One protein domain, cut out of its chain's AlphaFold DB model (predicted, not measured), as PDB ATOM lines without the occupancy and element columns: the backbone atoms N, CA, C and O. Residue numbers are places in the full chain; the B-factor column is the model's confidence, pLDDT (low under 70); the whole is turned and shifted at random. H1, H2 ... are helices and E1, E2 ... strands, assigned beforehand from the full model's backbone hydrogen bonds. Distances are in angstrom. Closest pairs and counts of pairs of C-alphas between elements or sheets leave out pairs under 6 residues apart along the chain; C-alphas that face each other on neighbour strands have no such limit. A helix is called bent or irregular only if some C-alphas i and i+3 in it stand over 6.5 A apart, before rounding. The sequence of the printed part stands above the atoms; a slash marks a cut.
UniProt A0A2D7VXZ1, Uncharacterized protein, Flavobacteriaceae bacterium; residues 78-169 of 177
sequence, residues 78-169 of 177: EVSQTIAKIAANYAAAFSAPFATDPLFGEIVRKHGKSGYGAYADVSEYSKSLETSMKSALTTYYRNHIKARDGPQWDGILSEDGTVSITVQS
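AT A GLANCE: This is residues 78 to 169 of the 177 residues of an uncharacterized protein of Flavobacteriaceae bacterium (UniProt A0A2D7VXZ1). Two long helices, H1 and H3, run side by side in opposite ways, with short H2 near one end and a small antiparallel hairpin, E1 and E2, at the other, E1 beside H3. The printed part has 92 residues, mostly helix, in the order H1, H2, H3, E1, E2. It is only just loose, close to compact, with a radius of gyration of the C-alphas of 15.0 A and spans of 42 by 29 by 23 A.

HOW THE PARTS SIT: H1, residues 78 to 100, touches H3, residues 122 to 145; the closest C-alphas, of Ala 87 and Glu 130, are 4.7 A apart. H1 is only just irregular: C-alphas 94 and 97 are 6.6 A apart. H2, residues 102 to 107, and H1 only just touch, only at the corner. In the hairpin of E1, residues 150 to 152, and E2, residues 166 to 168, N 152 and O 166 are within hydrogen-bond range, 2.8 A. Every O i to N i+4 pair is within range in H2 and H3, 17 of 19 in H1.

IN THESE COORDINATES: H1 begins at C-alpha 78 (32.858, -0.134, 9.425) and spans 33.8 A; H3 spans 34.6 A.

THE WHOLE: The printed part has no cut; links H2 to H3 and E1 to E2 are long. Residues 112 to 116, 161 and 168 to 169 have pLDDT under 70.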
ATOM      1  N   GLU A  78      33.775   0.489   8.464       81.81
ATOM      2  CA  GLU A  78      32.858  -0.134   9.425       81.81
ATOM      3  C   GLU A  78      31.651  -0.755   8.713       81.81
ATOM      4  O   GLU A  78      31.386  -1.947   8.849       81.81
ATOM      5  N   VAL A  79      30.991   0.010   7.838       86.94
ATOM      6  CA  VAL A  79      29.849  -0.471   7.046       86.94
ATOM      7  C   VAL A  79      30.260  -1.628   6.136       86.94
ATOM      8  O   VAL A  79      29.552  -2.629   6.042       86.94
ATOM      9  N   SER A  80      31.423  -1.544   5.486       85.00
ATOM     10  CA  SER A  80      31.925  -2.624   4.631       85.00
ATOM     11  C   SER A  80      32.179  -3.923   5.405       85.00
ATOM     12  O   SER A  80      31.968  -5.005   4.852       85.00
ATOM     13  N   GLN A  81      32.650  -3.836   6.649       82.81
ATOM     14  CA  GLN A  81      32.877  -4.997   7.509       82.81
ATOM     15  C   GLN A  81      31.563  -5.573   8.028       82.81
ATOM     16  O   GLN A  81      31.364  -6.787   7.961       82.81
ATOM     17  N   THR A  82      30.630  -4.712   8.431       86.75
ATOM     18  CA  THR A  82      29.268  -5.106   8.798       86.75
ATOM     19  C   THR A  82      28.583  -5.861   7.660       86.75
ATOM     20  O   THR A  82      28.070  -6.961   7.867       86.75
ATOM     21  N   ILE A  83      28.658  -5.344   6.428       90.06
ATOM     22  CA  ILE A  83      28.145  -6.022   5.228       90.06
ATOM     23  C   ILE A  83      28.792  -7.398   5.048       90.06
ATOM     24  O   ILE A  83      28.091  -8.367   4.762       90.06
ATOM     25  N   ALA A  84      30.117  -7.496   5.193       88.19
ATOM     26  CA  ALA A  84      30.826  -8.762   5.034       88.19
ATOM     27  C   ALA A  84      30.370  -9.801   6.068       88.19
ATOM     28  O   ALA A  84      30.095 -10.940   5.697       88.19
ATOM     29  N   LYS A  85      30.206  -9.389   7.330       86.44
ATOM     30  CA  LYS A  85      29.717 -10.246   8.415       86.44
ATOM     31  C   LYS A  85      28.289 -10.736   8.160       86.44
ATOM     32  O   LYS A  85      28.030 -11.932   8.254       86.44
ATOM     33  N   ILE A  86      27.375  -9.836   7.783       90.06
ATOM     34  CA  ILE A  86      25.985 -10.199   7.458       90.06
ATOM     35  C   ILE A  86      25.950 -11.172   6.276       90.06
ATOM     36  O   ILE A  86      25.258 -12.187   6.330       90.06
ATOM     37  N   ALA A  87      26.720 -10.894   5.223       90.88
ATOM     38  CA  ALA A  87      26.766 -11.737   4.037       90.88
ATOM     39  C   ALA A  87      27.330 -13.137   4.326       90.88
ATOM     40  O   ALA A  87      26.784 -14.112   3.814       90.88
ATOM     41  N   ALA A  88      28.365 -13.243   5.163       88.50
ATOM     42  CA  ALA A  88      28.922 -14.524   5.591       88.50
ATOM     43  C   ALA A  88      27.913 -15.331   6.426       88.50
ATOM     44  O   ALA A  88      27.683 -16.507   6.143       88.50
ATOM     45  N   ASN A  89      27.242 -14.690   7.390       89.25
ATOM     46  CA  ASN A  89      26.200 -15.327   8.203       89.25
ATOM     47  C   ASN A  89      25.024 -15.816   7.345       89.25
ATOM     48  O   ASN A  89      24.557 -16.943   7.503       89.25
ATOM     49  N   TYR A  90      24.573 -14.985   6.402       90.50
ATOM     50  CA  TYR A  90      23.538 -15.339   5.435       90.50
ATOM     51  C   TYR A  90      23.963 -16.539   4.578       90.50
ATOM     52  O   TYR A  90      23.240 -17.528   4.485       90.50
ATOM     53  N   ALA A  91      25.160 -16.499   3.993       91.50
ATOM     54  CA  ALA A  91      25.661 -17.585   3.163       91.50
ATOM     55  C   ALA A  91      25.778 -18.902   3.947       91.50
ATOM     56  O   ALA A  91      25.358 -19.946   3.447       91.50
ATOM     57  N   ALA A  92      26.260 -18.864   5.192       88.94
ATOM     58  CA  ALA A  92      26.332 -20.036   6.062       88.94
ATOM     59  C   ALA A  92      24.943 -20.633   6.353       88.94
ATOM     60  O   ALA A  92      24.749 -21.840   6.210       88.94
ATOM     61  N   ALA A  93      23.958 -19.796   6.694       89.25
ATOM     62  CA  ALA A  93      22.599 -20.250   6.992       89.25
ATOM     63  C   ALA A  93      21.903 -20.875   5.771       89.25
ATOM     64  O   ALA A  93      21.289 -21.936   5.875       89.25
ATOM     65  N   PHE A  94      22.021 -20.243   4.600       88.00
ATOM     66  CA  PHE A  94      21.305 -20.661   3.392       88.00
ATOM     67  C   PHE A  94      22.032 -21.736   2.572       88.00
ATOM     68  O   PHE A  94      21.399 -22.411   1.763       88.00
ATOM     69  N   SER A  95      23.333 -21.950   2.788       91.25
ATOM     70  CA  SER A  95      24.073 -23.055   2.161       91.25
ATOM     71  C   SER A  95      23.974 -24.377   2.931       91.25
ATOM     72  O   SER A  95      24.231 -25.433   2.353       91.25
ATOM     73  N   ALA A  96      23.537 -24.362   4.195       89.62
ATOM     74  CA  ALA A  96      23.391 -25.576   5.001       89.62
ATOM     75  C   ALA A  96      22.411 -26.617   4.403       89.62
ATOM     76  O   ALA A  96      22.768 -27.799   4.361       89.62
ATOM     77  N   PRO A  97      21.232 -26.240   3.859       87.94
ATOM     78  CA  PRO A  97      20.369 -27.184   3.139       87.94
ATOM     79  C   PRO A  97      21.045 -27.779   1.899       87.94
ATOM     80  O   PRO A  97      20.941 -28.974   1.646       87.94
ATOM     81  N   PHE A  98      21.815 -26.967   1.169       88.38
ATOM     82  CA  PHE A  98      22.545 -27.416  -0.019       88.38
ATOM     83  C   PHE A  98      23.612 -28.471   0.311       88.38
ATOM     84  O   PHE A  98      23.865 -29.366  -0.488       88.38
ATOM     85  N   ALA A  99      24.225 -28.394   1.497       86.81
ATOM     86  CA  ALA A  99      25.189 -29.393   1.963       86.81
ATOM     87  C   ALA A  99      24.547 -30.720   2.395       86.81
ATOM     88  O   ALA A  99      25.232 -31.740   2.440       86.81
ATOM     89  N   THR A 100      23.271 -30.698   2.783       88.81
ATOM     90  CA  THR A 100      22.617 -31.814   3.483       88.81
ATOM     91  C   THR A 100      21.643 -32.585   2.606       88.81
ATOM     92  O   THR A 100      21.526 -33.797   2.769       88.81
ATOM     93  N   ASP A 101      20.982 -31.916   1.662       88.81
ATOM     94  CA  ASP A 101      19.994 -32.526   0.779       88.81
ATOM     95  C   ASP A 101      20.455 -32.462  -0.694       88.81
ATOM     96  O   ASP A 101      20.533 -31.372  -1.276       88.81
ATOM     97  N   PRO A 102      20.728 -33.622  -1.333       86.75
ATOM     98  CA  PRO A 102      21.111 -33.703  -2.743       86.75
ATOM     99  C   PRO A 102      20.131 -33.021  -3.704       86.75
ATOM    100  O   PRO A 102      20.557 -32.532  -4.752       86.75
ATOM    101  N   LEU A 103      18.844 -32.929  -3.340       88.50
ATOM    102  CA  LEU A 103      17.823 -32.255  -4.139       88.50
ATOM    103  C   LEU A 103      18.235 -30.817  -4.467       88.50
ATOM    104  O   LEU A 103      18.048 -30.362  -5.594       88.50
ATOM    105  N   PHE A 104      18.843 -30.103  -3.517       85.38
ATOM    106  CA  PHE A 104      19.268 -28.720  -3.723       85.38
ATOM    107  C   PHE A 104      20.389 -28.614  -4.765       85.38
ATOM    108  O   PHE A 104      20.355 -27.699  -5.587       85.38
ATOM    109  N   GLY A 105      21.319 -29.570  -4.819       82.62
ATOM    110  CA  GLY A 105      22.316 -29.644  -5.895       82.62
ATOM    111  C   GLY A 105      21.688 -29.864  -7.275       82.62
ATOM    112  O   GLY A 105      22.161 -29.334  -8.285       82.62
ATOM    113  N   GLU A 106      20.572 -30.595  -7.324       83.44
ATOM    114  CA  GLU A 106      19.856 -30.888  -8.562       83.44
ATOM    115  C   GLU A 106      18.962 -29.751  -9.047       83.44
ATOM    116  O   GLU A 106      18.832 -29.597 -10.261       83.44
ATOM    117  N   ILE A 107      18.357 -28.959  -8.160       85.62
ATOM    118  CA  ILE A 107      17.361 -27.940  -8.544       85.62
ATOM    119  C   ILE A 107      17.885 -26.510  -8.477       85.62
ATOM    120  O   ILE A 107      17.424 -25.660  -9.239       85.62
ATOM    121  N   VAL A 108      18.838 -26.216  -7.591       86.75
ATOM    122  CA  VAL A 108      19.337 -24.853  -7.417       86.75
ATOM    123  C   VAL A 108      20.274 -24.523  -8.574       86.75
ATOM    124  O   VAL A 108      21.224 -25.246  -8.888       86.75
ATOM    125  N   ARG A 109      19.976 -23.418  -9.253       85.94
ATOM    126  CA  ARG A 109      20.698 -22.969 -10.442       85.94
ATOM    127  C   ARG A 109      21.331 -21.613 -10.213       85.94
ATOM    128  O   ARG A 109      20.820 -20.774  -9.475       85.94
ATOM    129  N   LYS A 110      22.442 -21.399 -10.904       87.00
ATOM    130  CA  LYS A 110      23.059 -20.086 -11.057       87.00
ATOM    131  C   LYS A 110      22.100 -19.178 -11.834       87.00
ATOM    132  O   LYS A 110      21.452 -19.610 -12.786       87.00
ATOM    133  N   HIS A 111      22.030 -17.910 -11.438       73.62
ATOM    134  CA  HIS A 111      21.219 -16.894 -12.110       73.62
ATOM    135  C   HIS A 111      22.097 -15.808 -12.745       73.62
ATOM    136  O   HIS A 111      23.111 -15.394 -12.188       73.62
ATOM    137  N   GLY A 112      21.682 -15.301 -13.909       67.38
ATOM    138  CA  GLY A 112      22.337 -14.179 -14.584       67.38
ATOM    139  C   GLY A 112      23.626 -14.558 -15.322       67.38
ATOM    140  O   GLY A 112      23.714 -15.589 -15.986       67.38
ATOM    141  N   LYS A 113      24.638 -13.685 -15.251       60.28
ATOM    142  CA  LYS A 113      25.872 -13.786 -16.055       60.28
ATOM    143  C   LYS A 113      26.785 -14.958 -15.648       60.28
ATOM    144  O   LYS A 113      27.707 -15.280 -16.389       60.28
ATOM    145  N   SER A 114      26.527 -15.591 -14.500       60.25
ATOM    146  CA  SER A 114      27.270 -16.746 -13.971       60.25
ATOM    147  C   SER A 114      26.867 -18.098 -14.583       60.25
ATOM    148  O   SER A 114      27.440 -19.119 -14.213       60.25
ATOM    149  N   GLY A 115      25.930 -18.113 -15.540       60.00
ATOM    150  CA  GLY A 115      25.596 -19.278 -16.367       60.00
ATOM    151  C   GLY A 115      24.307 -19.997 -15.962       60.00
ATOM    152  O   GLY A 115      23.854 -19.889 -14.833       60.00
ATOM    153  N   TYR A 116      23.727 -20.752 -16.899       69.88
ATOM    154  CA  TYR A 116      22.488 -21.540 -16.743       69.88
ATOM    155  C   TYR A 116      22.728 -22.929 -16.102       69.88
ATOM    156  O   TYR A 116      22.089 -23.913 -16.467       69.88
ATOM    157  N   GLY A 117      23.701 -23.042 -15.192       81.12
ATOM    158  CA  GLY A 117      24.176 -24.322 -14.650       81.12
ATOM    159  C   GLY A 117      23.875 -24.527 -13.165       81.12
ATOM    160  O   GLY A 117      23.547 -23.584 -12.446       81.12
ATOM    161  N   ALA A 118      24.023 -25.771 -12.705       84.62
ATOM    162  CA  ALA A 118      24.085 -26.092 -11.282       84.62
ATOM    163  C   ALA A 118      25.362 -25.519 -10.646       84.62
ATOM    164  O   ALA A 118      26.351 -25.231 -11.335       84.62
ATOM    165  N   TYR A 119      25.345 -25.372  -9.327       87.31
ATOM    166  CA  TYR A 119      26.557 -25.149  -8.544       87.31
ATOM    167  C   TYR A 119      27.370 -26.442  -8.464       87.31
ATOM    168  O   TYR A 119      26.793 -27.521  -8.361       87.31
ATOM    169  N   ALA A 120      28.696 -26.337  -8.558       86.31
ATOM    170  CA  ALA A 120      29.588 -27.492  -8.505       86.31
ATOM    171  C   ALA A 120      29.626 -28.113  -7.103       86.31
ATOM    172  O   ALA A 120      29.674 -29.332  -6.962       86.31
ATOM    173  N   ASP A 121      29.586 -27.266  -6.075       89.00
ATOM    174  CA  ASP A 121      29.613 -27.654  -4.673       89.00
ATOM    175  C   ASP A 121      28.981 -26.564  -3.784       89.00
ATOM    176  O   ASP A 121      28.592 -25.482  -4.243       89.00
ATOM    177  N   VAL A 122      28.880 -26.859  -2.485       89.56
ATOM    178  CA  VAL A 122      28.359 -25.925  -1.478       89.56
ATOM    179  C   VAL A 122      29.204 -24.653  -1.360       89.56
ATOM    180  O   VAL A 122      28.665 -23.591  -1.055       89.56
ATOM    181  N   SER A 123      30.512 -24.726  -1.627       89.56
ATOM    182  CA  SER A 123      31.417 -23.577  -1.536       89.56
ATOM    183  C   SER A 123      31.100 -22.560  -2.631       89.56
ATOM    184  O   SER A 123      30.950 -21.367  -2.361       89.56
ATOM    185  N   GLU A 124      30.888 -23.030  -3.863       88.88
ATOM    186  CA  GLU A 124      30.470 -22.189  -4.978       88.88
ATOM    187  C   GLU A 124      29.087 -21.570  -4.729       88.88
ATOM    188  O   GLU A 124      28.879 -20.381  -4.996       88.88
ATOM    189  N   TYR A 125      28.149 -22.349  -4.177       90.31
ATOM    190  CA  TYR A 125      26.822 -21.845  -3.830       90.31
ATOM    191  C   TYR A 125      26.885 -20.763  -2.746       90.31
ATOM    192  O   TYR A 125      26.389 -19.652  -2.957       90.31
ATOM    193  N   SER A 126      27.574 -21.044  -1.638       90.69
ATOM    194  CA  SER A 126      27.775 -20.124  -0.514       90.69
ATOM    195  C   SER A 126      28.416 -18.808  -0.967       90.69
ATOM    196  O   SER A 126      27.890 -17.725  -0.702       90.69
ATOM    197  N   LYS A 127      29.466 -18.876  -1.794       90.25
ATOM    198  CA  LYS A 127      30.125 -17.687  -2.351       90.25
ATOM    199  C   LYS A 127      29.192 -16.836  -3.214       90.25
ATOM    200  O   LYS A 127      29.296 -15.604  -3.229       90.25
ATOM    201  N   SER A 128      28.273 -17.468  -3.947       89.88
ATOM    202  CA  SER A 128      27.289 -16.741  -4.753       89.88
ATOM    203  C   SER A 128      26.262 -16.003  -3.893       89.88
ATOM    204  O   SER A 128      25.940 -14.850  -4.191       89.88
ATOM    205  N   LEU A 129      25.818 -16.623  -2.795       91.50
ATOM    206  CA  LEU A 129      24.924 -16.014  -1.812       91.50
ATOM    207  C   LEU A 129      25.596 -14.821  -1.129       91.50
ATOM    208  O   LEU A 129      25.011 -13.741  -1.061       91.50
ATOM    209  N   GLU A 130      26.847 -14.988  -0.704       91.25
ATOM    210  CA  GLU A 130      27.637 -13.927  -0.084       91.25
ATOM    211  C   GLU A 130      27.815 -12.736  -1.038       91.25
ATOM    212  O   GLU A 130      27.596 -11.583  -0.664       91.25
ATOM    213  N   THR A 131      28.145 -13.006  -2.304       90.38
ATOM    214  CA  THR A 131      28.307 -11.964  -3.329       90.38
ATOM    215  C   THR A 131      26.997 -11.220  -3.589       90.38
ATOM    216  O   THR A 131      26.987  -9.992  -3.696       90.38
ATOM    217  N   SER A 132      25.885 -11.956  -3.675       90.44
ATOM    218  CA  SER A 132      24.553 -11.381  -3.871       90.44
ATOM    219  C   SER A 132      24.170 -10.462  -2.708       90.44
ATOM    220  O   SER A 132      23.807  -9.306  -2.935       90.44
ATOM    221  N   MET A 133      24.362 -10.923  -1.470       92.50
ATOM    222  CA  MET A 133      24.037 -10.151  -0.270       92.50
ATOM    223  C   MET A 133      24.926  -8.909  -0.121       92.50
ATOM    224  O   MET A 133      24.419  -7.812   0.122       92.50
ATOM    225  N   LYS A 134      26.241  -9.037  -0.364       91.31
ATOM    226  CA  LYS A 134      27.172  -7.895  -0.399       91.31
ATOM    227  C   LYS A 134      26.708  -6.826  -1.388       91.31
ATOM    228  O   LYS A 134      26.721  -5.637  -1.063       91.31
ATOM    229  N   SER A 135      26.284  -7.243  -2.581       90.75
ATOM    230  CA  SER A 135      25.791  -6.338  -3.625       90.75
ATOM    231  C   SER A 135      24.495  -5.624  -3.214       90.75
ATOM    232  O   SER A 135      24.375  -4.408  -3.394       90.75
ATOM    233  N   ALA A 136      23.549  -6.356  -2.616       92.00
ATOM    234  CA  ALA A 136      22.274  -5.809  -2.158       92.00
ATOM    235  C   ALA A 136      22.467  -4.758  -1.055       92.00
ATOM    236  O   ALA A 136      22.069  -3.609  -1.235       92.00
ATOM    237  N   LEU A 137      23.174  -5.100   0.028       92.44
ATOM    238  CA  LEU A 137      23.394  -4.185   1.157       92.44
ATOM    239  C   LEU A 137      24.217  -2.955   0.766       92.44
ATOM    240  O   LEU A 137      23.911  -1.841   1.188       92.44
ATOM    241  N   THR A 138      25.211  -3.127  -0.109       92.00
ATOM    242  CA  THR A 138      25.952  -1.998  -0.691       92.00
ATOM    243  C   THR A 138      25.017  -1.048  -1.443       92.00
ATOM    244  O   THR A 138      25.171   0.173  -1.377       92.00
ATOM    245  N   THR A 139      24.049  -1.595  -2.181       91.88
ATOM    246  CA  THR A 139      23.060  -0.795  -2.911       91.88
ATOM    247  C   THR A 139      22.128  -0.071  -1.947       91.88
ATOM    248  O   THR A 139      21.928   1.129  -2.106       91.88
ATOM    249  N   TYR A 140      21.633  -0.750  -0.910       93.00
ATOM    250  CA  TYR A 140      20.727  -0.154   0.078       93.00
ATOM    251  C   TYR A 140      21.395   0.969   0.867       93.00
ATOM    252  O   TYR A 140      20.807   2.033   1.051       93.00
ATOM    253  N   TYR A 141      22.660   0.784   1.233       91.81
ATOM    254  CA  TYR A 141      23.447   1.825   1.884       91.81
ATOM    255  C   TYR A 141      23.689   3.037   0.976       91.81
ATOM    256  O   TYR A 141      23.532   4.190   1.379       91.81
ATOM    257  N   ARG A 142      23.999   2.802  -0.304       90.75
ATOM    258  CA  ARG A 142      24.122   3.893  -1.282       90.75
ATOM    259  C   ARG A 142      22.797   4.612  -1.526       90.75
ATOM    260  O   ARG A 142      22.823   5.816  -1.782       90.75
ATOM    261  N   ASN A 143      21.672   3.901  -1.479       90.00
ATOM    262  CA  ASN A 143      20.348   4.503  -1.589       90.00
ATOM    263  C   ASN A 143      20.043   5.385  -0.380       90.00
ATOM    264  O   ASN A 143      19.562   6.494  -0.579       90.00
ATOM    265  N   HIS A 144      20.401   4.942   0.827       89.00
ATOM    266  CA  HIS A 144      20.270   5.730   2.049       89.00
ATOM    267  C   HIS A 144      21.069   7.040   1.976       89.00
ATOM    268  O   HIS A 144      20.496   8.117   2.109       89.00
ATOM    269  N   ILE A 145      22.368   6.978   1.645       89.69
ATOM    270  CA  ILE A 145      23.215   8.184   1.533       89.69
ATOM    271  C   ILE A 145      22.688   9.162   0.478       89.69
ATOM    272  O   ILE A 145      22.791  10.377   0.637       89.69
ATOM    273  N   LYS A 146      22.186   8.640  -0.644       88.38
ATOM    274  CA  LYS A 146      21.771   9.456  -1.794       88.38
ATOM    275  C   LYS A 146      20.275   9.765  -1.806       88.38
ATOM    276  O   LYS A 146      19.826  10.305  -2.815       88.38
ATOM    277  N   ALA A 147      19.539   9.397  -0.753       84.00
ATOM    278  CA  ALA A 147      18.083   9.501  -0.659       84.00
ATOM    279  C   ALA A 147      17.375   9.048  -1.952       84.00
ATOM    280  O   ALA A 147      16.594   9.783  -2.549       84.00
ATOM    281  N   ARG A 148      17.738   7.858  -2.445       85.31
ATOM    282  CA  ARG A 148      17.166   7.275  -3.670       85.31
ATOM    283  C   ARG A 148      15.996   6.365  -3.342       85.31
ATOM    284  O   ARG A 148      16.008   5.707  -2.302       85.31
ATOM    285  N   ASP A 149      15.074   6.244  -4.289       83.38
ATOM    286  CA  ASP A 149      13.974   5.289  -4.205       83.38
ATOM    287  C   ASP A 149      14.459   3.839  -4.076       83.38
ATOM    288  O   ASP A 149      15.509   3.439  -4.599       83.38
ATOM    289  N   GLY A 150      13.641   3.038  -3.393       84.12
ATOM    290  CA  GLY A 150      13.877   1.623  -3.141       84.12
ATOM    291  C   GLY A 150      14.333   1.332  -1.710       84.12
ATOM    292  O   GLY A 150      14.226   2.184  -0.828       84.12
ATOM    293  N   PRO A 151      14.817   0.106  -1.451       89.56
ATOM    294  CA  PRO A 151      15.243  -0.277  -0.116       89.56
ATOM    295  C   PRO A 151      16.492   0.506   0.296       89.56
ATOM    296  O   PRO A 151      17.446   0.645  -0.480       89.56
ATOM    297  N   GLN A 152      16.464   1.013   1.523       90.44
ATOM    298  CA  GLN A 152      17.499   1.822   2.150       90.44
ATOM    299  C   GLN A 152      17.920   1.177   3.468       90.44
ATOM    300  O   GLN A 152      17.093   0.625   4.192       90.44
ATOM    301  N   TRP A 153      19.209   1.261   3.775       91.25
ATOM    302  CA  TRP A 153      19.773   0.799   5.039       91.25
ATOM    303  C   TRP A 153      20.863   1.768   5.493       91.25
ATOM    304  O   TRP A 153      21.677   2.207   4.684       91.25
ATOM    305  N   ASP A 154      20.877   2.102   6.776       86.38
ATOM    306  CA  ASP A 154      21.774   3.091   7.387       86.38
ATOM    307  C   ASP A 154      23.182   2.557   7.699       86.38
ATOM    308  O   ASP A 154      24.074   3.321   8.062       86.38
ATOM    309  N   GLY A 155      23.417   1.256   7.509       85.50
ATOM    310  CA  GLY A 155      24.698   0.617   7.809       85.50
ATOM    311  C   GLY A 155      24.811   0.097   9.244       85.50
ATOM    312  O   GLY A 155      25.854  -0.457   9.595       85.50
ATOM    313  N   ILE A 156      23.761   0.247  10.057       85.06
ATOM    314  CA  ILE A 156      23.747  -0.121  11.473       85.06
ATOM    315  C   ILE A 156      23.063  -1.485  11.648       85.06
ATOM    316  O   ILE A 156      22.052  -1.793  11.013       85.06
ATOM    317  N   LEU A 157      23.657  -2.326  12.497       81.81
ATOM    318  CA  LEU A 157      23.053  -3.565  12.990       81.81
ATOM    319  C   LEU A 157      22.265  -3.264  14.264       81.81
ATOM    320  O   LEU A 157      22.783  -2.607  15.167       81.81
ATOM    321  N   SER A 158      21.047  -3.787  14.352       79.75
ATOM    322  CA  SER A 158      20.274  -3.798  15.593       79.75
ATOM    323  C   SER A 158      20.968  -4.658  16.663       79.75
ATOM    324  O   SER A 158      21.757  -5.550  16.338       79.75
ATOM    325  N   GLU A 159      20.658  -4.431  17.945       74.00
ATOM    326  CA  GLU A 159      21.238  -5.198  19.067       74.00
ATOM    327  C   GLU A 159      20.976  -6.712  18.971       74.00
ATOM    328  O   GLU A 159      21.769  -7.518  19.454       74.00
ATOM    329  N   ASP A 160      19.892  -7.108  18.306       75.38
ATOM    330  CA  ASP A 160      19.520  -8.501  18.043       75.38
ATOM    331  C   ASP A 160      20.208  -9.106  16.802       75.38
ATOM    332  O   ASP A 160      19.957 -10.256  16.440       75.38
ATOM    333  N   GLY A 161      21.089  -8.349  16.143       68.50
ATOM    334  CA  GLY A 161      21.803  -8.777  14.944       68.50
ATOM    335  C   GLY A 161      20.983  -8.685  13.654       68.50
ATOM    336  O   GLY A 161      21.420  -9.205  12.624       68.50
ATOM    337  N   THR A 162      19.812  -8.042  13.684       77.44
ATOM    338  CA  THR A 162      18.978  -7.821  12.497       77.44
ATOM    339  C   THR A 162      19.317  -6.516  11.776       77.44
ATOM    340  O   THR A 162      19.993  -5.629  12.299       77.44
ATOM    341  N   VAL A 163      18.863  -6.418  10.525       82.25
ATOM    342  CA  VAL A 163      19.074  -5.260   9.652       82.25
ATOM    343  C   VAL A 163      17.734  -4.562   9.440       82.25
ATOM    344  O   VAL A 163      16.799  -5.171   8.919       82.25
ATOM    345  N   SER A 164      17.649  -3.282   9.798       82.00
ATOM    346  CA  SER A 164      16.457  -2.461   9.566       82.00
ATOM    347  C   SER A 164      16.509  -1.840   8.172       82.00
ATOM    348  O   SER A 164      17.260  -0.898   7.927       82.00
ATOM    349  N   ILE A 165      15.720  -2.379   7.241       84.88
ATOM    350  CA  ILE A 165      15.619  -1.866   5.870       84.88
ATOM    351  C   ILE A 165      14.333  -1.053   5.740       84.88
ATOM    352  O   ILE A 165      13.237  -1.586   5.902       84.88
ATOM    353  N   THR A 166      14.457   0.227   5.403       82.19
ATOM    354  CA  THR A 166      13.311   1.094   5.108       82.19
ATOM    355  C   THR A 166      13.067   1.139   3.608       82.19
ATOM    356  O   THR A 166      14.004   1.322   2.832       82.19
ATOM    357  N   VAL A 167      11.813   1.020   3.181       73.44
ATOM    358  CA  VAL A 167      11.412   1.265   1.791       73.44
ATOM    359  C   VAL A 167      10.603   2.552   1.795       73.44
ATOM    360  O   VAL A 167       9.513   2.578   2.359       73.44
ATOM    361  N   GLN A 168      11.128   3.628   1.204       59.19
ATOM    362  CA  GLN A 168      10.281   4.780   0.900       59.19
ATOM    363  C   GLN A 168       9.351   4.352  -0.234       59.19
ATOM    364  O   GLN A 168       9.781   4.199  -1.378       59.19
ATOM    365  N   SER A 169       8.093   4.061   0.092       51.22
ATOM    366  CA  SER A 169       7.053   3.965  -0.923       51.22
ATOM    367  C   SER A 169       6.782   5.377  -1.421       51.22
ATOM    368  O   SER A 169       6.348   6.222  -0.639       51.22
TER     369      SER A 169